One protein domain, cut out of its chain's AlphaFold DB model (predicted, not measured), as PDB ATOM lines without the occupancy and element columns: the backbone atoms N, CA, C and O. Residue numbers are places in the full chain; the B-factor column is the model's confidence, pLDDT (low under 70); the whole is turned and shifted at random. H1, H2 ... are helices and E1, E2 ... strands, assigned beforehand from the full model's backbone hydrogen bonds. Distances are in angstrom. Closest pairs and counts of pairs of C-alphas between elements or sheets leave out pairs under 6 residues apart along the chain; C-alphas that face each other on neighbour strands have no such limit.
ATOM      1  N   ASP A   2      45.067 -56.914 -44.440       94.56
ATOM      2  CA  ASP A   2      45.198 -58.359 -44.273       94.56
ATOM      3  C   ASP A   2      46.436 -58.944 -44.954       94.56
ATOM      4  O   ASP A   2      47.212 -59.635 -44.309       94.56
ATOM      5  N   SER A   3      46.716 -58.583 -46.215       95.62
ATOM      6  CA  SER A   3      47.915 -59.072 -46.918       95.62
ATOM      7  C   SER A   3      49.232 -58.705 -46.219       95.62
ATOM      8  O   SER A   3      50.232 -59.397 -46.399       95.62
ATOM      9  N   ALA A   4      49.258 -57.620 -45.434       95.12
ATOM     10  CA  ALA A   4      50.409 -57.299 -44.595       95.12
ATOM     11  C   ALA A   4      50.490 -58.257 -43.400       95.12
ATOM     12  O   ALA A   4      51.552 -58.822 -43.167       95.12
ATOM     13  N   PHE A   5      49.379 -58.521 -42.708       95.44
ATOM     14  CA  PHE A   5      49.351 -59.487 -41.605       95.44
ATOM     15  C   PHE A   5      49.703 -60.909 -42.069       95.44
ATOM     16  O   PHE A   5      50.538 -61.553 -41.440       95.44
ATOM     17  N   GLU A   6      49.188 -61.354 -43.220       95.56
ATOM     18  CA  GLU A   6      49.564 -62.632 -43.850       95.56
ATOM     19  C   GLU A   6      51.077 -62.721 -44.112       95.56
ATOM     20  O   GLU A   6      51.713 -63.755 -43.898       95.56
ATOM     21  N   TYR A   7      51.688 -61.624 -44.567       94.25
ATOM     22  CA  TYR A   7      53.134 -61.555 -44.764       94.25
ATOM     23  C   TYR A   7      53.908 -61.612 -43.436       94.25
ATOM     24  O   TYR A   7      54.969 -62.251 -43.355       94.25
ATOM     25  N   GLU A   8      53.390 -60.954 -42.401       94.00
ATOM     26  CA  GLU A   8      53.985 -60.869 -41.065       94.00
ATOM     27  C   GLU A   8      53.922 -62.194 -40.295       94.00
ATOM     28  O   GLU A   8      54.824 -62.469 -39.505       94.00
ATOM     29  N   GLU A   9      52.963 -63.080 -40.582       93.25
ATOM     30  CA  GLU A   9      52.948 -64.441 -40.020       93.25
ATOM     31  C   GLU A   9      54.239 -65.218 -40.350       93.25
ATOM     32  O   GLU A   9      54.819 -65.929 -39.521       93.25
ATOM     33  N   GLY A  10      54.736 -65.055 -41.581       90.75
ATOM     34  CA  GLY A  10      55.913 -65.754 -42.099       90.75
ATOM     35  C   GLY A  10      57.247 -65.027 -41.904       90.75
ATOM     36  O   GLY A  10      58.303 -65.601 -42.223       90.75
ATOM     37  N   THR A  11      57.226 -63.795 -41.388       91.06
ATOM     38  CA  THR A  11      58.355 -62.854 -41.449       91.06
ATOM     39  C   THR A  11      58.620 -62.187 -40.099       91.06
ATOM     40  O   THR A  11      57.772 -62.140 -39.221       91.06
ATOM     41  N   VAL A  12      59.841 -61.693 -39.892       90.88
ATOM     42  CA  VAL A  12      60.149 -60.820 -38.751       90.88
ATOM     43  C   VAL A  12      59.576 -59.427 -39.017       90.88
ATOM     44  O   VAL A  12      59.897 -58.828 -40.042       90.88
ATOM     45  N   VAL A  13      58.816 -58.879 -38.071       92.81
ATOM     46  CA  VAL A  13      58.422 -57.465 -38.080       92.81
ATOM     47  C   VAL A  13      59.550 -56.655 -37.454       92.81
ATOM     48  O   VAL A  13      59.843 -56.781 -36.261       92.81
ATOM     49  N   CYS A  14      60.230 -55.856 -38.267       93.81
ATOM     50  CA  CYS A  14      61.370 -55.054 -37.836       93.81
ATOM     51  C   CYS A  14      60.930 -53.826 -37.024       93.81
ATOM     52  O   CYS A  14      59.870 -53.257 -37.266       93.81
ATOM     53  N   THR A  15      61.765 -53.370 -36.088       92.12
ATOM     54  CA  THR A  15      61.565 -52.065 -35.439       92.12
ATOM     55  C   THR A  15      61.862 -50.927 -36.414       92.12
ATOM     56  O   THR A  15      62.824 -51.018 -37.180       92.12
ATOM     57  N   GLU A  16      61.140 -49.811 -36.295       89.44
ATOM     58  CA  GLU A  16      61.358 -48.603 -37.113       89.44
ATOM     59  C   GLU A  16      62.822 -48.120 -37.072       89.44
ATOM     60  O   GLU A  16      63.417 -47.841 -38.107       89.44
ATOM     61  N   ASP A  17      63.458 -48.131 -35.891       91.94
ATOM     62  CA  ASP A  17      64.867 -47.730 -35.717       91.94
ATOM     63  C   ASP A  17      65.848 -48.576 -36.564       91.94
ATOM     64  O   ASP A  17      66.917 -48.096 -36.942       91.94
ATOM     65  N   SER A  18      65.505 -49.838 -36.859       93.25
ATOM     66  CA  SER A  18      66.359 -50.760 -37.626       93.25
ATOM     67  C   SER A  18      65.944 -50.894 -39.091       93.25
ATOM     68  O   SER A  18      66.764 -51.278 -39.926       93.25
ATOM     69  N   TYR A  19      64.697 -50.541 -39.412       92.69
ATOM     70  CA  TYR A  19      64.164 -50.491 -40.767       92.69
ATOM     71  C   TYR A  19      63.364 -49.189 -40.960       92.69
ATOM     72  O   TYR A  19      62.137 -49.218 -40.974       92.69
ATOM     73  N   PRO A  20      64.046 -48.045 -41.141       93.25
ATOM     74  CA  PRO A  20      63.383 -46.746 -41.188       93.25
ATOM     75  C   PRO A  20      62.563 -46.558 -42.465       93.25
ATOM     76  O   PRO A  20      62.994 -46.940 -43.563       93.25
ATOM     77  N   TYR A  21      61.422 -45.887 -42.328       92.19
ATOM     78  CA  TYR A  21      60.544 -45.507 -43.422       92.19
ATOM     79  C   TYR A  21      61.236 -44.565 -44.419       92.19
ATOM     80  O   TYR A  21      61.897 -43.592 -44.051       92.19
ATOM     81  N   LYS A  22      61.077 -44.846 -45.720       93.19
ATOM     82  CA  LYS A  22      61.735 -44.097 -46.813       93.19
ATOM     83  C   LYS A  22      60.771 -43.391 -47.765       93.19
ATOM     84  O   LYS A  22      61.243 -42.769 -48.715       93.19
ATOM     85  N   ALA A  23      59.458 -43.516 -47.547       92.94
ATOM     86  CA  ALA A  23      58.410 -43.007 -48.442       92.94
ATOM     87  C   ALA A  23      58.561 -43.440 -49.919       92.94
ATOM     88  O   ALA A  23      58.100 -42.756 -50.830       92.94
ATOM     89  N   LYS A  24      59.255 -44.557 -50.162       94.94
ATOM     90  CA  LYS A  24      59.437 -45.168 -51.479       94.94
ATOM     91  C   LYS A  24      59.789 -46.639 -51.331       94.94
ATOM     92  O   LYS A  24      60.525 -47.007 -50.408       94.94
ATOM     93  N   ASP A  25      59.336 -47.432 -52.289       93.94
ATOM     94  CA  ASP A  25      59.693 -48.839 -52.367       93.94
ATOM     95  C   ASP A  25      61.187 -49.013 -52.651       93.94
ATOM     96  O   ASP A  25      61.866 -48.159 -53.236       93.94
ATOM     97  N   GLY A  26      61.717 -50.148 -52.211       92.06
ATOM     98  CA  GLY A  26      63.120 -50.481 -52.364       92.06
ATOM     99  C   GLY A  26      63.364 -51.972 -52.213       92.06
ATOM    100  O   GLY A  26      62.443 -52.783 -52.179       92.06
ATOM    101  N   VAL A  27      64.639 -52.331 -52.120       92.81
ATOM    102  CA  VAL A  27      65.040 -53.717 -51.879       92.81
ATOM    103  C   VAL A  27      64.698 -54.101 -50.436       92.81
ATOM    104  O   VAL A  27      64.867 -53.299 -49.517       92.81
ATOM    105  N   CYS A  28      64.215 -55.328 -50.235       91.50
ATOM    106  CA  CYS A  28      63.944 -55.858 -48.903       91.50
ATOM    107  C   CYS A  28      65.251 -56.051 -48.120       91.50
ATOM    108  O   CYS A  28      66.164 -56.744 -48.571       91.50
ATOM    109  N   HIS A  29      65.318 -55.460 -46.926       85.62
ATOM    110  CA  HIS A  29      66.459 -55.548 -46.010       85.62
ATOM    111  C   HIS A  29      66.079 -56.168 -44.656       85.62
ATOM    112  O   HIS A  29      66.712 -55.891 -43.644       85.62
ATOM    113  N   ALA A  30      65.053 -57.026 -44.626       80.06
ATOM    114  CA  ALA A  30      64.596 -57.668 -43.390       80.06
ATOM    115  C   ALA A  30      65.665 -58.586 -42.754       80.06
ATOM    116  O   ALA A  30      65.642 -58.846 -41.552       80.06
ATOM    117  N   ALA A  31      66.637 -59.061 -43.542       80.75
ATOM    118  CA  ALA A  31      67.760 -59.843 -43.040       80.75
ATOM    119  C   ALA A  31      68.692 -58.973 -42.174       80.75
ATOM    120  O   ALA A  31      69.435 -58.142 -42.688       80.75
ATOM    121  N   GLY A  32      68.671 -59.202 -40.859       79.75
ATOM    122  CA  GLY A  32      69.548 -58.520 -39.901       79.75
ATOM    123  C   GLY A  32      68.954 -57.267 -39.254       79.75
ATOM    124  O   GLY A  32      69.676 -56.568 -38.545       79.75
ATOM    125  N   CYS A  33      67.662 -56.987 -39.459       90.25
ATOM    126  CA  CYS A  33      66.970 -55.953 -38.696       90.25
ATOM    127  C   CYS A  33      66.762 -56.383 -37.231       90.25
ATOM    128  O   CYS A  33      66.832 -57.566 -36.882       90.25
ATOM    129  N   THR A  34      66.483 -55.419 -36.359       92.12
ATOM    130  CA  THR A  34      66.063 -55.706 -34.988       92.12
ATOM    131  C   THR A  34      64.593 -56.109 -35.002       92.12
ATOM    132  O   THR A  34      63.743 -55.344 -35.452       92.12
ATOM    133  N   ALA A  35      64.292 -57.314 -34.515       90.62
ATOM    134  CA  ALA A  35      62.925 -57.812 -34.428       90.62
ATOM    135  C   ALA A  35      62.130 -57.035 -33.366       90.62
ATOM    136  O   ALA A  35      62.491 -57.054 -32.189       90.62
ATOM    137  N   GLY A  36      61.048 -56.379 -33.784       90.31
ATOM    138  CA  GLY A  36      59.991 -55.904 -32.892       90.31
ATOM    139  C   GLY A  36      59.018 -57.035 -32.563       90.31
ATOM    140  O   GLY A  36      58.734 -57.285 -31.395       90.31
ATOM    141  N   ILE A  37      58.601 -57.776 -33.593       90.56
ATOM    142  CA  ILE A  37      57.880 -59.046 -33.466       90.56
ATOM    143  C   ILE A  37      58.692 -60.095 -34.239       90.56
ATOM    144  O   ILE A  37      58.964 -59.904 -35.427       90.56
ATOM    145  N   PRO A  38      59.169 -61.172 -33.597       90.19
ATOM    146  CA  PRO A  38      59.919 -62.203 -34.290       90.19
ATOM    147  C   PRO A  38      59.009 -62.977 -35.242       90.19
ATOM    148  O   PRO A  38      57.784 -62.951 -35.142       90.19
ATOM    149  N   LYS A  39      59.636 -63.706 -36.162       90.31
ATOM    150  CA  LYS A  39      58.935 -64.584 -37.095       90.31
ATOM    151  C   LYS A  39      58.055 -65.586 -36.344       90.31
ATOM    152  O   LYS A  39      58.544 -66.252 -35.431       90.31
ATOM    153  N   GLY A  40      56.797 -65.710 -36.769       88.62
ATOM    154  CA  GLY A  40      55.775 -66.511 -36.089       88.62
ATOM    155  C   GLY A  40      55.178 -65.843 -34.847       88.62
ATOM    156  O   GLY A  40      54.434 -66.489 -34.120       88.62
ATOM    157  N   GLY A  41      55.520 -64.578 -34.573       91.31
ATOM    158  CA  GLY A  41      54.915 -63.791 -33.501       91.31
ATOM    159  C   GLY A  41      53.535 -63.254 -33.867       91.31
ATOM    160  O   GLY A  41      52.651 -63.252 -33.017       91.31
ATOM    161  N   VAL A  42      53.323 -62.872 -35.127       94.25
ATOM    162  CA  VAL A  42      51.975 -62.748 -35.691       94.25
ATOM    163  C   VAL A  42      51.526 -64.156 -36.068       94.25
ATOM    164  O   VAL A  42      52.249 -64.871 -36.757       94.25
ATOM    165  N   VAL A  43      50.380 -64.585 -35.551       94.44
ATOM    166  CA  VAL A  43      49.858 -65.954 -35.731       94.44
ATOM    167  C   VAL A  43      48.545 -65.990 -36.508       94.44
ATOM    168  O   VAL A  43      47.911 -67.036 -36.615       94.44
ATOM    169  N   GLY A  44      48.117 -64.834 -36.997       94.75
ATOM    170  CA  GLY A  44      46.880 -64.652 -37.729       94.75
ATOM    171  C   GLY A  44      46.436 -63.201 -37.689       94.75
ATOM    172  O   GLY A  44      47.069 -62.343 -37.071       94.75
ATOM    173  N   PHE A  45      45.275 -62.958 -38.268       96.50
ATOM    174  CA  PHE A  45      44.505 -61.736 -38.112       96.50
ATOM    175  C   PHE A  45      43.027 -62.096 -38.004       96.50
ATOM    176  O   PHE A  45      42.623 -63.242 -38.222       96.50
ATOM    177  N   LYS A  46      42.226 -61.129 -37.579       94.62
ATOM    178  CA  LYS A  46      40.780 -61.261 -37.509       94.62
ATOM    179  C   LYS A  46      40.141 -60.035 -38.115       94.62
ATOM    180  O   LYS A  46      40.438 -58.914 -37.701       94.62
ATOM    181  N   ASP A  47      39.209 -60.299 -39.010       96.56
ATOM    182  CA  ASP A  47      38.336 -59.274 -39.542       96.56
ATOM    183  C   ASP A  47      37.179 -59.067 -38.573       96.56
ATOM    184  O   ASP A  47      36.595 -60.014 -38.030       96.56
ATOM    185  N   VAL A  48      36.888 -57.801 -38.317       93.56
ATOM    186  CA  VAL A  48      35.672 -57.388 -37.630       93.56
ATOM    187  C   VAL A  48      34.517 -57.552 -38.617       93.56
ATOM    188  O   VAL A  48      34.702 -57.405 -39.826       93.56
ATOM    189  N   ALA A  49      33.328 -57.885 -38.116       87.56
ATOM    190  CA  ALA A  49      32.141 -57.912 -38.958       87.56
ATOM    191  C   ALA A  49      31.965 -56.543 -39.639       87.56
ATOM    192  O   ALA A  49      31.967 -55.509 -38.977       87.56
ATOM    193  N   GLY A  50      31.884 -56.554 -40.971       86.56
ATOM    194  CA  GLY A  50      31.715 -55.333 -41.750       86.56
ATOM    195  C   GLY A  50      30.355 -54.696 -41.480       86.56
ATOM    196  O   GLY A  50      29.366 -55.412 -41.325       86.56
ATOM    197  N   ASP A  51      30.325 -53.364 -41.457       84.25
ATOM    198  CA  ASP A  51      29.132 -52.566 -41.146       84.25
ATOM    199  C   ASP A  51      28.508 -52.925 -39.778       84.25
ATOM    200  O   ASP A  51      27.288 -52.922 -39.637       84.25
ATOM    201  N   ASP A  52      29.350 -53.260 -38.792       84.31
ATOM    202  CA  ASP A  52      28.958 -53.534 -37.404       84.31
ATOM    203  C   ASP A  52      29.788 -52.663 -36.448       84.31
ATOM    204  O   ASP A  52      30.922 -52.977 -36.064       84.31
ATOM    205  N   GLU A  53      29.227 -51.504 -36.099       86.00
ATOM    206  CA  GLU A  53      29.884 -50.526 -35.236       86.00
ATOM    207  C   GLU A  53      30.169 -51.079 -33.827       86.00
ATOM    208  O   GLU A  53      31.217 -50.782 -33.248       86.00
ATOM    209  N   GLU A  54      29.279 -51.914 -33.285       86.56
ATOM    210  CA  GLU A  54      29.420 -52.510 -31.951       86.56
ATOM    211  C   GLU A  54      30.566 -53.531 -31.933       86.56
ATOM    212  O   GLU A  54      31.426 -53.482 -31.049       86.56
ATOM    213  N   ALA A  55      30.670 -54.377 -32.964       86.56
ATOM    214  CA  ALA A  55      31.797 -55.292 -33.122       86.56
ATOM    215  C   ALA A  55      33.135 -54.546 -33.261       86.56
ATOM    216  O   ALA A  55      34.159 -54.990 -32.724       86.56
ATOM    217  N   LEU A  56      33.146 -53.397 -33.946       91.38
ATOM    218  CA  LEU A  56      34.334 -52.547 -34.021       91.38
ATOM    219  C   LEU A  56      34.675 -51.933 -32.658       91.38
ATOM    220  O   LEU A  56      35.852 -51.890 -32.296       91.38
ATOM    221  N   MET A  57      33.680 -51.500 -31.876       89.94
ATOM    222  CA  MET A  57      33.903 -50.974 -30.524       89.94
ATOM    223  C   MET A  57      34.538 -52.042 -29.630       89.94
ATOM    224  O   MET A  57      35.559 -51.777 -28.990       89.94
ATOM    225  N   ASP A  58      33.999 -53.260 -29.648       86.94
ATOM    226  CA  ASP A  58      34.515 -54.396 -28.882       86.94
ATOM    227  C   ASP A  58      35.960 -54.755 -29.255       86.94
ATOM    228  O   ASP A  58      36.773 -55.091 -28.384       86.94
ATOM    229  N   ALA A  59      36.305 -54.675 -30.543       87.19
ATOM    230  CA  ALA A  59      37.667 -54.903 -31.014       87.19
ATOM    231  C   ALA A  59      38.620 -53.783 -30.559       87.19
ATOM    232  O   ALA A  59      39.682 -54.063 -29.997       87.19
ATOM    233  N   VAL A  60      38.215 -52.519 -30.731       89.62
ATOM    234  CA  VAL A  60      39.006 -51.335 -30.350       89.62
ATOM    235  C   VAL A  60      39.246 -51.268 -28.838       89.62
ATOM    236  O   VAL A  60      40.315 -50.842 -28.401       89.62
ATOM    237  N   ALA A  61      38.292 -51.728 -28.023       85.25
ATOM    238  CA  ALA A  61      38.439 -51.802 -26.569       85.25
ATOM    239  C   ALA A  61      39.548 -52.772 -26.118       85.25
ATOM    240  O   ALA A  61      40.080 -52.635 -25.014       85.25
ATOM    241  N   GLN A  62      39.900 -53.751 -26.956       84.94
ATOM    242  CA  GLN A  62      40.933 -54.744 -26.661       84.94
ATOM    243  C   GLN A  62      42.303 -54.323 -27.195       84.94
ATOM    244  O   GLN A  62      43.314 -54.544 -26.525       84.94
ATOM    245  N   GLN A  63      42.350 -53.731 -28.390       88.25
ATOM    246  CA  GLN A  63      43.585 -53.291 -29.034       88.25
ATOM    247  C   GLN A  63      43.310 -52.336 -30.207       88.25
ATOM    248  O   GLN A  63      42.193 -52.289 -30.709       88.25
ATOM    249  N   PRO A  64      44.326 -51.607 -30.706       93.56
ATOM    250  CA  PRO A  64      44.202 -50.857 -31.953       93.56
ATOM    251  C   PRO A  64      43.756 -51.730 -33.135       93.56
ATOM    252  O   PRO A  64      44.276 -52.832 -33.327       93.56
ATOM    253  N   VAL A  65      42.850 -51.203 -33.958       96.31
ATOM    254  CA  VAL A  65      42.296 -51.886 -35.139       96.31
ATOM    255  C   VAL A  65      42.675 -51.109 -36.396       96.31
ATOM    256  O   VAL A  65      42.568 -49.882 -36.428       96.31
ATOM    257  N   SER A  66      43.139 -51.809 -37.433       98.00
ATOM    258  CA  SER A  66      43.374 -51.199 -38.746       98.00
ATOM    259  C   SER A  66      42.043 -51.073 -39.470       98.00
ATOM    260  O   SER A  66      41.323 -52.061 -39.584       98.00
ATOM    261  N   VAL A  67      41.720 -49.873 -39.942       97.19
ATOM    262  CA  VAL A  67      40.432 -49.569 -40.572       97.19
ATOM    263  C   VAL A  67      40.635 -48.817 -41.883       97.19
ATOM    264  O   VAL A  67      41.522 -47.963 -41.996       97.19
ATOM    265  N   GLY A  68      39.810 -49.133 -42.877       96.00
ATOM    266  CA  GLY A  68      39.672 -48.334 -44.088       96.00
ATOM    267  C   GLY A  68      38.724 -47.154 -43.868       96.00
ATOM    268  O   GLY A  68      37.709 -47.282 -43.192       96.00
ATOM    269  N   VAL A  69      39.041 -46.001 -44.451       95.31
ATOM    270  CA  VAL A  69      38.160 -44.827 -44.491       95.31
ATOM    271  C   VAL A  69      38.145 -44.221 -45.891       95.31
ATOM    272  O   VAL A  69      39.105 -44.348 -46.657       95.31
ATOM    273  N   ALA A  70      37.056 -43.535 -46.226       94.00
ATOM    274  CA  ALA A  70      36.989 -42.667 -47.396       94.00
ATOM    275  C   ALA A  70      37.515 -41.260 -47.066       94.00
ATOM    276  O   ALA A  70      37.013 -40.592 -46.160       94.00
ATOM    277  N   VAL A  71      38.504 -40.783 -47.821       93.06
ATOM    278  CA  VAL A  71      39.046 -39.427 -47.673       93.06
ATOM    279  C   VAL A  71      38.284 -38.446 -48.560       93.06
ATOM    280  O   VAL A  71      38.442 -38.410 -49.780       93.06
ATOM    281  N   GLU A  72      37.494 -37.583 -47.927       90.50
ATOM    282  CA  GLU A  72      36.855 -36.438 -48.582       90.50
ATOM    283  C   GLU A  72      37.761 -35.192 -48.582       90.50
ATOM    284  O   GLU A  72      38.786 -35.134 -47.900       90.50
ATOM    285  N   GLU A  73      37.386 -34.151 -49.329       90.12
ATOM    286  CA  GLU A  73      38.179 -32.913 -49.399       90.12
ATOM    287  C   GLU A  73      38.329 -32.238 -48.025       90.12
ATOM    288  O   GLU A  73      39.421 -31.797 -47.660       90.12
ATOM    289  N   ASP A  74      37.268 -32.228 -47.216       87.94
ATOM    290  CA  ASP A  74      37.311 -31.670 -45.861       87.94
ATOM    291  C   ASP A  74      38.174 -32.519 -44.915       87.94
ATOM    292  O   ASP A  74      38.792 -31.984 -43.993       87.94
ATOM    293  N   PHE A  75      38.294 -33.829 -45.167       93.44
ATOM    294  CA  PHE A  75      39.164 -34.718 -44.391       93.44
ATOM    295  C   PHE A  75      40.626 -34.269 -44.524       93.44
ATOM    296  O   PHE A  75      41.373 -34.216 -43.547       93.44
ATOM    297  N   ARG A  76      41.045 -33.873 -45.732       92.19
ATOM    298  CA  ARG A  76      42.410 -33.383 -46.005       92.19
ATOM    299  C   ARG A  76      42.763 -32.129 -45.213       92.19
ATOM    300  O   ARG A  76      43.927 -31.947 -44.863       92.19
ATOM    301  N   HIS A  77      41.765 -31.308 -44.904       87.38
ATOM    302  CA  HIS A  77      41.915 -30.027 -44.216       87.38
ATOM    303  C   HIS A  77      41.495 -30.079 -42.742       87.38
ATOM    304  O   HIS A  77      41.446 -29.037 -42.084       87.38
ATOM    305  N   TYR A  78      41.192 -31.268 -42.216       86.62
ATOM    306  CA  TYR A  78      40.800 -31.434 -40.827       86.62
ATOM    307  C   TYR A  78      41.866 -30.886 -39.867       86.62
ATOM    308  O   TYR A  78      43.055 -31.198 -39.978       86.62
ATOM    309  N   ALA A  79      41.411 -30.088 -38.900       73.69
ATOM    310  CA  ALA A  79      42.253 -29.478 -37.876       73.69
ATOM    311  C   ALA A  79      41.835 -29.875 -36.453       73.69
ATOM    312  O   ALA A  79      42.695 -30.131 -35.617       73.69
ATOM    313  N   SER A  80      40.530 -29.921 -36.161       85.25
ATOM    314  CA  SER A  80      40.013 -30.261 -34.828       85.25
ATOM    315  C   SER A  80      38.507 -30.516 -34.831       85.25
ATOM    316  O   SER A  80      37.812 -30.097 -35.757       85.25
ATOM    317  N   GLY A  81      37.993 -31.097 -33.745       84.12
ATOM    318  CA  GLY A  81      36.562 -31.348 -33.535       84.12
ATOM    319  C   GLY A  81      36.127 -32.738 -33.995       84.12
ATOM    320  O   GLY A  81      36.952 -33.524 -34.454       84.12
ATOM    321  N   VAL A  82      34.835 -33.047 -33.872       87.12
ATOM    322  CA  VAL A  82      34.271 -34.298 -34.400       87.12
ATOM    323  C   VAL A  82      34.022 -34.131 -35.901       87.12
ATOM    324  O   VAL A  82      33.159 -33.357 -36.314       87.12
ATOM    325  N   PHE A  83      34.821 -34.814 -36.718       90.00
ATOM    326  CA  PHE A  83      34.738 -34.799 -38.173       90.00
ATOM    327  C   PHE A  83      33.541 -35.611 -38.666       90.00
ATOM    328  O   PHE A  83      33.272 -36.690 -38.150       90.00
ATOM    329  N   ILE A  84      32.852 -35.113 -39.691       89.50
ATOM    330  CA  ILE A  84      31.662 -35.744 -40.265       89.50
ATOM    331  C   ILE A  84      31.910 -35.973 -41.755       89.50
ATOM    332  O   ILE A  84      32.204 -35.022 -42.479       89.50
ATOM    333  N   CYS A  85      31.750 -37.213 -42.218       88.69
ATOM    334  CA  CYS A  85      31.800 -37.534 -43.645       88.69
ATOM    335  C   CYS A  85      30.445 -37.242 -44.293       88.69
ATOM    336  O   CYS A  85      29.502 -38.028 -44.188       88.69
ATOM    337  N   TRP A  86      30.318 -36.085 -44.941       85.94
ATOM    338  CA  TRP A  86      29.049 -35.659 -45.535       85.94
ATOM    339  C   TRP A  86      28.757 -36.345 -46.872       85.94
ATOM    340  O   TRP A  86      27.593 -36.601 -47.209       85.94
ATOM    341  N   SER A  87      29.801 -36.639 -47.644       82.94
ATOM    342  CA  SER A  87      29.675 -37.158 -49.006       82.94
ATOM    343  C   SER A  87      29.630 -38.683 -49.043       82.94
ATOM    344  O   SER A  87      29.059 -39.241 -49.983       82.94
ATOM    345  N   PHE A  88      30.145 -39.351 -48.011       83.44
ATOM    346  CA  PHE A  88      30.164 -40.801 -47.899       83.44
ATOM    347  C   PHE A  88      28.760 -41.410 -47.952       83.44
ATOM    348  O   PHE A  88      27.755 -40.801 -47.561       83.44
ATOM    349  N   LYS A  89      28.680 -42.616 -48.509       79.69
ATOM    350  CA  LYS A  89      27.458 -43.410 -48.637       79.69
ATOM    351  C   LYS A  89      27.788 -44.849 -48.229       79.69
ATOM    352  O   LYS A  89      28.904 -45.280 -48.518       79.69
ATOM    353  N   PRO A  90      26.847 -45.592 -47.621       75.19
ATOM    354  CA  PRO A  90      27.042 -47.009 -47.310       75.19
ATOM    355  C   PRO A  90      27.534 -47.796 -48.533       75.19
ATOM    356  O   PRO A  90      27.016 -47.596 -49.635       75.19
ATOM    357  N   GLY A  91      28.547 -48.647 -48.354       73.69
ATOM    358  CA  GLY A  91      29.218 -49.370 -49.445       73.69
ATOM    359  C   GLY A  91      30.061 -48.490 -50.383       73.69
ATOM    360  O   GLY A  91      30.389 -48.903 -51.498       73.69
ATOM    361  N   GLY A  92      30.357 -47.252 -49.983       82.50
ATOM    362  CA  GLY A  92      31.254 -46.350 -50.696       82.50
ATOM    363  C   GLY A  92      32.696 -46.856 -50.703       82.50
ATOM    364  O   GLY A  92      33.123 -47.601 -49.831       82.50
ATOM    365  N   ARG A  93      33.478 -46.435 -51.700       87.44
ATOM    366  CA  ARG A  93      34.870 -46.880 -51.835       87.44
ATOM    367  C   ARG A  93      35.753 -46.257 -50.750       87.44
ATOM    368  O   ARG A  93      35.888 -45.036 -50.716       87.44
ATOM    369  N   LEU A  94      36.412 -47.101 -49.963       93.06
ATOM    370  CA  LEU A  94      37.488 -46.707 -49.054       93.06
ATOM    371  C   LEU A  94      38.789 -46.514 -49.846       93.06
ATOM    372  O   LEU A  94      39.056 -47.245 -50.805       93.06
ATOM    373  N   ASP A  95      39.589 -45.512 -49.491       94.75
ATOM    374  CA  ASP A  95      40.819 -45.179 -50.222       94.75
ATOM    375  C   ASP A  95      42.022 -44.857 -49.330       94.75
ATOM    376  O   ASP A  95      43.120 -44.625 -49.842       94.75
ATOM    377  N   HIS A  96      41.845 -44.903 -48.009       97.00
ATOM    378  CA  HIS A  96      42.905 -44.629 -47.053       97.00
ATOM    379  C   HIS A  96      42.816 -45.544 -45.834       97.00
ATOM    380  O   HIS A  96      41.733 -45.815 -45.327       97.00
ATOM    381  N   ALA A  97      43.970 -46.009 -45.357       97.31
ATOM    382  CA  ALA A  97      44.070 -46.862 -44.179       97.31
ATOM    383  C   ALA A  97      44.565 -46.054 -42.975       97.31
ATOM    384  O   ALA A  97      45.557 -45.321 -43.056       97.31
ATOM    385  N   VAL A  98      43.885 -46.220 -41.847       97.56
ATOM    386  CA  VAL A  98      44.171 -45.557 -40.570       97.56
ATOM    387  C   VAL A  98      44.024 -46.558 -39.423       97.56
ATOM    388  O   VAL A  98      43.663 -47.713 -39.639       97.56
ATOM    389  N   ALA A  99      44.333 -46.141 -38.194       95.88
ATOM    390  CA  ALA A  99      44.150 -46.989 -37.017       95.88
ATOM    391  C   ALA A  99      43.094 -46.401 -36.077       95.88
ATOM    392  O   ALA A  99      43.268 -45.287 -35.578       95.88
ATOM    393  N   ALA A 100      42.036 -47.157 -35.794       95.88
ATOM    394  CA  ALA A 100      41.116 -46.862 -34.704       95.88
ATOM    395  C   ALA A 100      41.776 -47.274 -33.379       95.88
ATOM    396  O   ALA A 100      42.183 -48.423 -33.208       95.88
ATOM    397  N   ILE A 101      41.930 -46.322 -32.456       92.38
ATOM    398  CA  ILE A 101      42.663 -46.518 -31.191       92.38
ATOM    399  C   ILE A 101      41.818 -46.226 -29.947       92.38
ATOM    400  O   ILE A 101      42.309 -46.322 -28.825       92.38
ATOM    401  N   GLY A 102      40.567 -45.818 -30.140       89.44
ATOM    402  CA  GLY A 102      39.623 -45.547 -29.068       89.44
ATOM    403  C   GLY A 102      38.317 -44.984 -29.610       89.44
ATOM    404  O   GLY A 102      38.165 -44.770 -30.810       89.44
ATOM    405  N   TYR A 103      37.386 -44.710 -28.709       90.31
ATOM    406  CA  TYR A 103      36.121 -44.039 -28.990       90.31
ATOM    407  C   TYR A 103      35.642 -43.304 -27.736       90.31
ATOM    408  O   TYR A 103      36.126 -43.555 -26.630       90.31
ATOM    409  N   GLY A 104      34.713 -42.369 -27.895       83.06
ATOM    410  CA  GLY A 104      34.181 -41.580 -26.791       83.06
ATOM    411  C   GLY A 104      33.006 -40.709 -27.206       83.06
ATOM    412  O   GLY A 104      32.412 -40.908 -28.264       83.06
ATOM    413  N   ALA A 105      32.679 -39.738 -26.357       77.38
ATOM    414  CA  ALA A 105      31.667 -38.732 -26.637       77.38
ATOM    415  C   ALA A 105      32.144 -37.354 -26.165       77.38
ATOM    416  O   ALA A 105      32.724 -37.230 -25.084       77.38
ATOM    417  N   ASP A 106      31.890 -36.321 -26.965       70.25
ATOM    418  CA  ASP A 106      32.170 -34.921 -26.634       70.25
ATOM    419  C   ASP A 106      30.948 -34.064 -26.974       70.25
ATOM    420  O   ASP A 106      30.429 -34.120 -28.084       70.25
ATOM    421  N   GLY A 107      30.437 -33.300 -26.005       66.06
ATOM    422  CA  GLY A 107      29.280 -32.420 -26.221       66.06
ATOM    423  C   GLY A 107      27.985 -33.115 -26.678       66.06
ATOM    424  O   GLY A 107      27.102 -32.442 -27.198       66.06
ATOM    425  N   GLY A 108      27.862 -34.432 -26.480       69.75
ATOM    426  CA  GLY A 108      26.731 -35.235 -26.963       69.75
ATOM    427  C   GLY A 108      26.934 -35.863 -28.347       69.75
ATOM    428  O   GLY A 108      26.059 -36.599 -28.786       69.75
ATOM    429  N   GLU A 109      28.074 -35.624 -29.003       74.25
ATOM    430  CA  GLU A 109      28.454 -36.291 -30.251       74.25
ATOM    431  C   GLU A 109      29.435 -37.430 -29.959       74.25
ATOM    432  O   GLU A 109      30.473 -37.238 -29.317       74.25
ATOM    433  N   GLU A 110      29.105 -38.626 -30.434       83.94
ATOM    434  CA  GLU A 110      29.948 -39.810 -30.303       83.94
ATOM    435  C   GLU A 110      31.030 -39.817 -31.391       83.94
ATOM    436  O   GLU A 110      30.810 -39.368 -32.521       83.94
ATOM    437  N   TYR A 111      32.224 -40.306 -31.056       89.94
ATOM    438  CA  TYR A 111      33.354 -40.318 -31.980       89.94
ATOM    439  C   TYR A 111      34.252 -41.547 -31.828       89.94
ATOM    440  O   TYR A 111      34.417 -42.095 -30.740       89.94
ATOM    441  N   TRP A 112      34.902 -41.905 -32.928       94.75
ATOM    442  CA  TRP A 112      36.094 -42.735 -33.026       94.75
ATOM    443  C   TRP A 112      37.346 -41.876 -32.890       94.75
ATOM    444  O   TRP A 112      37.465 -40.837 -33.537       94.75
ATOM    445  N   LEU A 113      38.301 -42.300 -32.067       94.19
ATOM    446  CA  LEU A 113      39.639 -41.724 -32.042       94.19
ATOM    447  C   LEU A 113      40.518 -42.487 -33.032       94.19
ATOM    448  O   LEU A 113      40.837 -43.661 -32.829       94.19
ATOM    449  N   VAL A 114      40.920 -41.797 -34.093       96.31
ATOM    450  CA  VAL A 114      41.654 -42.369 -35.217       96.31
ATOM    451  C   VAL A 114      43.047 -41.755 -35.291       96.31
ATOM    452  O   VAL A 114      43.204 -40.535 -35.254       96.31
ATOM    453  N   ARG A 115      44.071 -42.598 -35.421       89.44
ATOM    454  CA  ARG A 115      45.452 -42.192 -35.690       89.44
ATOM    455  C   ARG A 115      45.721 -42.228 -37.192       89.44
ATOM    456  O   ARG A 115      45.543 -43.268 -37.826       89.44
ATOM    457  N   ASN A 116      46.210 -41.115 -37.731       95.06
ATOM    458  CA  ASN A 116      46.560 -40.982 -39.143       95.06
ATOM    459  C   ASN A 116      48.090 -41.041 -39.362       95.06
ATOM    460  O   ASN A 116      48.885 -41.022 -38.419       95.06
ATOM    461  N   SER A 117      48.506 -41.111 -40.625       92.38
ATOM    462  CA  SER A 117      49.895 -41.231 -41.083       92.38
ATOM    463  C   SER A 117      50.406 -39.990 -41.834       92.38
ATOM    464  O   SER A 117      51.456 -40.038 -42.468       92.38
ATOM    465  N   TRP A 118      49.708 -38.851 -41.743       89.44
ATOM    466  CA  TRP A 118      50.067 -37.591 -42.426       89.44
ATOM    467  C   TRP A 118      50.872 -36.606 -41.561       89.44
ATOM    468  O   TRP A 118      50.978 -35.421 -41.874       89.44
ATOM    469  N   GLY A 119      51.473 -37.105 -40.479       79.44
ATOM    470  CA  GLY A 119      52.285 -36.314 -39.558       79.44
ATOM    471  C   GLY A 119      51.470 -35.541 -38.520       79.44
ATOM    472  O   GLY A 119      50.245 -35.477 -38.564       79.44
ATOM    473  N   THR A 120      52.174 -34.955 -37.553       78.81
ATOM    474  CA  THR A 120      51.561 -34.292 -36.388       78.81
ATOM    475  C   THR A 120      50.999 -32.905 -36.689       78.81
ATOM    476  O   THR A 120      50.276 -32.354 -35.868       78.81
ATOM    477  N   SER A 121      51.316 -32.324 -37.849       74.62
ATOM    478  CA  SER A 121      50.773 -31.031 -38.282       74.62
ATOM    479  C   SER A 121      49.344 -31.117 -38.820       74.62
ATOM    480  O   SER A 121      48.714 -30.082 -39.015       74.62
ATOM    481  N   TRP A 122      48.856 -32.322 -39.116       88.12
ATOM    482  CA  TRP A 122      47.495 -32.560 -39.584       88.12
ATOM    483  C   TRP A 122      46.596 -32.947 -38.405       88.12
ATOM    484  O   TRP A 122      47.012 -33.723 -37.542       88.12
ATOM    485  N   GLY A 123      45.363 -32.435 -38.378       86.38
ATOM    486  CA  GLY A 123      44.395 -32.737 -37.327       86.38
ATOM    487  C   GLY A 123      44.860 -32.384 -35.913       86.38
ATOM    488  O   GLY A 123      45.659 -31.475 -35.683       86.38
ATOM    489  N   GLU A 124      44.370 -33.154 -34.949       82.19
ATOM    490  CA  GLU A 124      44.657 -32.992 -33.528       82.19
ATOM    491  C   GLU A 124      45.961 -33.728 -33.200       82.19
ATOM    492  O   GLU A 124      45.955 -34.837 -32.675       82.19
ATOM    493  N   ALA A 125      47.098 -33.132 -33.576       84.50
ATOM    494  CA  ALA A 125      48.435 -33.719 -33.423       84.50
ATOM    495  C   ALA A 125      48.626 -35.065 -34.162       84.50
ATOM    496  O   ALA A 125      49.309 -35.968 -33.673       84.50
ATOM    497  N   GLY A 126      48.042 -35.204 -35.356       81.31
ATOM    498  CA  GLY A 126      48.060 -36.431 -36.165       81.31
ATOM    499  C   GLY A 126      46.878 -37.372 -35.910       81.31
ATOM    500  O   GLY A 126      46.805 -38.443 -36.520       81.31
ATOM    501  N   TYR A 127      45.955 -36.981 -35.030       90.25
ATOM    502  CA  TYR A 127      44.743 -37.727 -34.714       90.25
ATOM    503  C   TYR A 127      43.498 -37.015 -35.233       90.25
ATOM    504  O   TYR A 127      43.509 -35.816 -35.513       90.25
ATOM    505  N   MET A 128      42.416 -37.772 -35.344       92.31
ATOM    506  CA  MET A 128      41.093 -37.276 -35.688       92.31
ATOM    507  C   MET A 128      40.059 -37.903 -34.765       92.31
ATOM    508  O   MET A 128      40.093 -39.104 -34.500       92.31
ATOM    509  N   ARG A 129      39.111 -37.083 -34.319       92.75
ATOM    510  CA  ARG A 129      37.846 -37.562 -33.769       92.75
ATOM    511  C   ARG A 129      36.863 -37.670 -34.922       92.75
ATOM    512  O   ARG A 129      36.395 -36.653 -35.413       92.75
ATOM    513  N   LEU A 130      36.614 -38.876 -35.406       93.31
ATOM    514  CA  LEU A 130      35.689 -39.141 -36.506       93.31
ATOM    515  C   LEU A 130      34.320 -39.478 -35.929       93.31
ATOM    516  O   LEU A 130      34.249 -40.255 -34.988       93.31
ATOM    517  N   ARG A 131      33.241 -38.900 -36.452       89.69
ATOM    518  CA  ARG A 131      31.893 -39.150 -35.942       89.69
ATOM    519  C   ARG A 131      31.589 -40.644 -35.930       89.69
ATOM    520  O   ARG A 131      31.812 -41.337 -36.919       89.69
ATOM    521  N   ARG A 132      31.039 -41.097 -34.811       89.25
ATOM    522  CA  ARG A 132      30.441 -42.414 -34.661       89.25
ATOM    523  C   ARG A 132      28.932 -42.245 -34.848       89.25
ATOM    524  O   ARG A 132      28.318 -41.440 -34.149       89.25
ATOM    525  N   ALA A 133      28.382 -42.838 -35.902       78.31
ATOM    526  CA  ALA A 133      27.086 -42.442 -36.463       78.31
ATOM    527  C   ALA A 133      26.126 -43.618 -36.694       78.31
ATOM    528  O   ALA A 133      25.073 -43.414 -37.305       78.31
ATOM    529  N   GLY A 134      26.469 -44.810 -36.201       68.75
ATOM    530  CA  GLY A 134      25.782 -46.057 -36.509       68.75
ATOM    531  C   GLY A 134      26.068 -46.545 -37.932       68.75
ATOM    532  O   GLY A 134      26.597 -45.809 -38.772       68.75
ATOM    533  N   ASP A 135      25.681 -47.789 -38.205       60.94
ATOM    534  CA  ASP A 135      26.001 -48.480 -39.457       60.94
ATOM    535  C   ASP A 135      25.485 -47.714 -40.688       60.94
ATOM    536  O   ASP A 135      24.309 -47.347 -40.794       60.94
ATOM    537  N   GLY A 136      26.386 -47.450 -41.639       57.44
ATOM    538  CA  GLY A 136      26.068 -46.680 -42.844       57.44
ATOM    539  C   GLY A 136      25.838 -45.179 -42.607       57.44
ATOM    540  O   GLY A 136      25.274 -44.491 -43.468       57.44
ATOM    541  N   GLY A 137      26.247 -44.667 -41.445       71.81
ATOM    542  CA  GLY A 137      26.177 -43.262 -41.085       71.81
ATOM    543  C   GLY A 137      27.229 -42.384 -41.778       71.81
ATOM    544  O   GLY A 137      27.825 -42.712 -42.802       71.81
ATOM    545  N   GLN A 138      27.436 -41.193 -41.219       78.19
ATOM    546  CA  GLN A 138      28.394 -40.198 -41.716       78.19
ATOM    547  C   GLN A 138      29.795 -40.396 -41.107       78.19
ATOM    548  O   GLN A 138      30.397 -39.449 -40.595       78.19
ATOM    549  N   ASP A 139      30.293 -41.630 -41.138       83.88
ATOM    550  CA  ASP A 139      31.474 -42.128 -40.411       83.88
ATOM    551  C   ASP A 139      32.651 -42.502 -41.337       83.88
ATOM    552  O   ASP A 139      33.587 -43.190 -40.937       83.88
ATOM    553  N   CYS A 140      32.591 -42.077 -42.601       91.19
ATOM    554  CA  CYS A 140      33.557 -42.409 -43.654       91.19
ATOM    555  C   CYS A 140      33.731 -43.915 -43.921       91.19
ATOM    556  O   CYS A 140      34.738 -44.298 -44.522       91.19
ATOM    557  N   GLY A 141      32.778 -44.757 -43.503       91.62
ATOM    558  CA  GLY A 141      32.821 -46.201 -43.723       91.62
ATOM    559  C   GLY A 141      33.817 -46.928 -42.837       91.62
ATOM    560  O   GLY A 141      34.267 -48.006 -43.211       91.62
ATOM    561  N   ILE A 142      34.171 -46.355 -41.685       93.88
ATOM    562  CA  ILE A 142      35.203 -46.893 -40.790       93.88
ATOM    563  C   ILE A 142      34.961 -48.356 -40.376       93.88
ATOM    564  O   ILE A 142      35.919 -49.092 -40.147       93.88
ATOM    565  N   ALA A 143      33.700 -48.794 -40.314       91.25
ATOM    566  CA  ALA A 143      33.326 -50.165 -39.972       91.25
ATOM    567  C   ALA A 143      33.252 -51.132 -41.174       91.25
ATOM    568  O   ALA A 143      32.981 -52.309 -40.969       91.25
ATOM    569  N   GLN A 144      33.478 -50.690 -42.421       90.25
ATOM    570  CA  GLN A 144      33.351 -51.564 -43.603       90.25
ATOM    571  C   GLN A 144      34.513 -52.548 -43.751       90.25
ATOM    572  O   GLN A 144      34.295 -53.720 -44.042       90.25
ATOM    573  N   GLU A 145      35.744 -52.075 -43.550       92.25
ATOM    574  CA  GLU A 145      36.958 -52.888 -43.667       92.25
ATOM    575  C   GLU A 145      37.828 -52.676 -42.428       92.25
ATOM    576  O   GLU A 145      38.723 -51.827 -42.413       92.25
ATOM    577  N   ALA A 146      37.539 -53.440 -41.375       95.31
ATOM    578  CA  ALA A 146      38.257 -53.391 -40.112       95.31
ATOM    579  C   ALA A 146      38.900 -54.745 -39.798       95.31
ATOM    580  O   ALA A 146      38.242 -55.782 -39.812       95.31
ATOM    581  N   THR A 147      40.193 -54.732 -39.489       97.44
ATOM    582  CA  THR A 147      40.970 -55.947 -39.227       97.44
ATOM    583  C   THR A 147      42.068 -55.691 -38.200       97.44
ATOM    584  O   THR A 147      42.576 -54.571 -38.052       97.44
ATOM    585  N   TYR A 148      42.448 -56.720 -37.453       96.19
ATOM    586  CA  TYR A 148      43.513 -56.620 -36.462       96.19
ATOM    587  C   TYR A 148      44.368 -57.889 -36.400       96.19
ATOM    588  O   TYR A 148      43.847 -58.996 -36.566       96.19
ATOM    589  N   PRO A 149      45.676 -57.770 -36.113       95.56
ATOM    590  CA  PRO A 149      46.541 -58.929 -35.999       95.56
ATOM    591  C   PRO A 149      46.272 -59.675 -34.690       95.56
ATOM    592  O   PRO A 149      45.958 -59.087 -33.650       95.56
ATOM    593  N   VAL A 150      46.455 -60.988 -34.730       94.00
ATOM    594  CA  VAL A 150      46.553 -61.845 -33.554       94.00
ATOM    595  C   VAL A 150      48.031 -62.103 -33.320       94.00
ATOM    596  O   VAL A 150      48.700 -62.745 -34.130       94.00
ATOM    597  N   VAL A 151      48.547 -61.593 -32.208       90.44
ATOM    598  CA  VAL A 151      49.954 -61.749 -31.841       90.44
ATOM    599  C   VAL A 151      50.048 -62.755 -30.700       90.44
ATOM    600  O   VAL A 151      49.355 -62.625 -29.691       90.44
ATOM    601  N   ASP A 152      50.890 -63.777 -30.846       82.50
ATOM    602  CA  ASP A 152      51.127 -64.736 -29.771       82.50
ATOM    603  C   ASP A 152      51.855 -64.036 -28.617       82.50
ATOM    604  O   ASP A 152      52.944 -63.482 -28.769       82.50
TER     605      ASP A 152
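AT A GLANCE: This is residues 2 to 152 of the 397 residues of the protein "Hypothetical protein" of Brandtodinium nutricula (UniProt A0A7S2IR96). A strongly twisted sheet of six strands runs through an elongated domain, with the strands E4, E5 and E6 at one end and E2 and E7, with H1 packed on them, at the other. Beyond them the long loop of residues 10 to 34 and the short strand E1 make a far end, where residues 20 to 27 stick out; H2 packs on the sheet at E4. The printed part has 151 residues, with three named helices and seven named strands in the order H1 E1 E2 H2 E3 H3 E4 E5 E6 E7; the class is mixed, with under half of the residues in named elements. The sheet's order is E2 E7 E3 E4 E5 E6, all antiparallel. The whole is compact, with a radius of gyration of the C-alphas of 16.5 A, and spans 49 by 31 by 26 A.

HOW THE PARTS SIT: Start at H1, residues 2 to 9, which touches E2, residues 42 to 47, closest at the C-alphas of Glu 9 and Val 42, 4.7 A apart. Its height over the sheet is 8.2 A, and it runs along E7, residues 146 to 151, at 2 degrees on the local plane. E1, residues 35 to 37, pairs with no named strand, but residues 13 to 14 pair with it, antiparallel. E2 is the antiparallel neighbour of E7, with N 43 and O 150 within hydrogen-bond range at 2.9 A. E2, H2, residues 53 to 60, and E3, residues 65 to 69, form a split strand-helix-strand unit, two strands running the same way with E7 between them, and a right-handed crossover. E7 also pairs with E3, N 66 to O 147 at 2.9 A. H2 touches E4, residues 96 to 106, closest at the C-alphas of Val 60 and Gly 102, 6.0 A apart. H3, residues 73 to 76, is not on the sheet. E3 and E4 are antiparallel, N 67 to O 98 at 2.9 A, and E4 bends by 74 degrees at residue 101. E4, E5, residues 109 to 115, and E6, residues 127 to 131, are a meander, each strand the antiparallel neighbour of the one before; find N 104 and O 111 at 2.9 A and N 112 and O 130 at 2.7 A. In H1 and H2 every O i to N i+4 pair is within hydrogen-bond range; H3 is too short for one.

IN THESE COORDINATES: Find C-alpha 2 at (45.198, -58.359, -44.273); from there H1 runs 10.7 A to C-alpha 9. E1 is 5.3 A long, E2 14.6 A, H2 10.4 A, E3 12.4 A and H3 5.4 A. Look for C-alpha 96 at (42.905, -44.629, -47.053), where E4 begins its 25.0 A. E5 is 18.8 A long, E6 13.0 A and E7 16.6 A, ending at C-alpha 151, (49.954, -61.749, -31.841).

THE WHOLE: The farthest C-alphas, of Ala 31 and Gly 108, are 50.5 A apart. The printed part has no cut. The links H1 to E1, H3 to E4, E5 to E6 and E6 to E7 are long. Mean pLDDT of the printed part is 88.6; residues 107 to 108 and 134 to 136 are under 70.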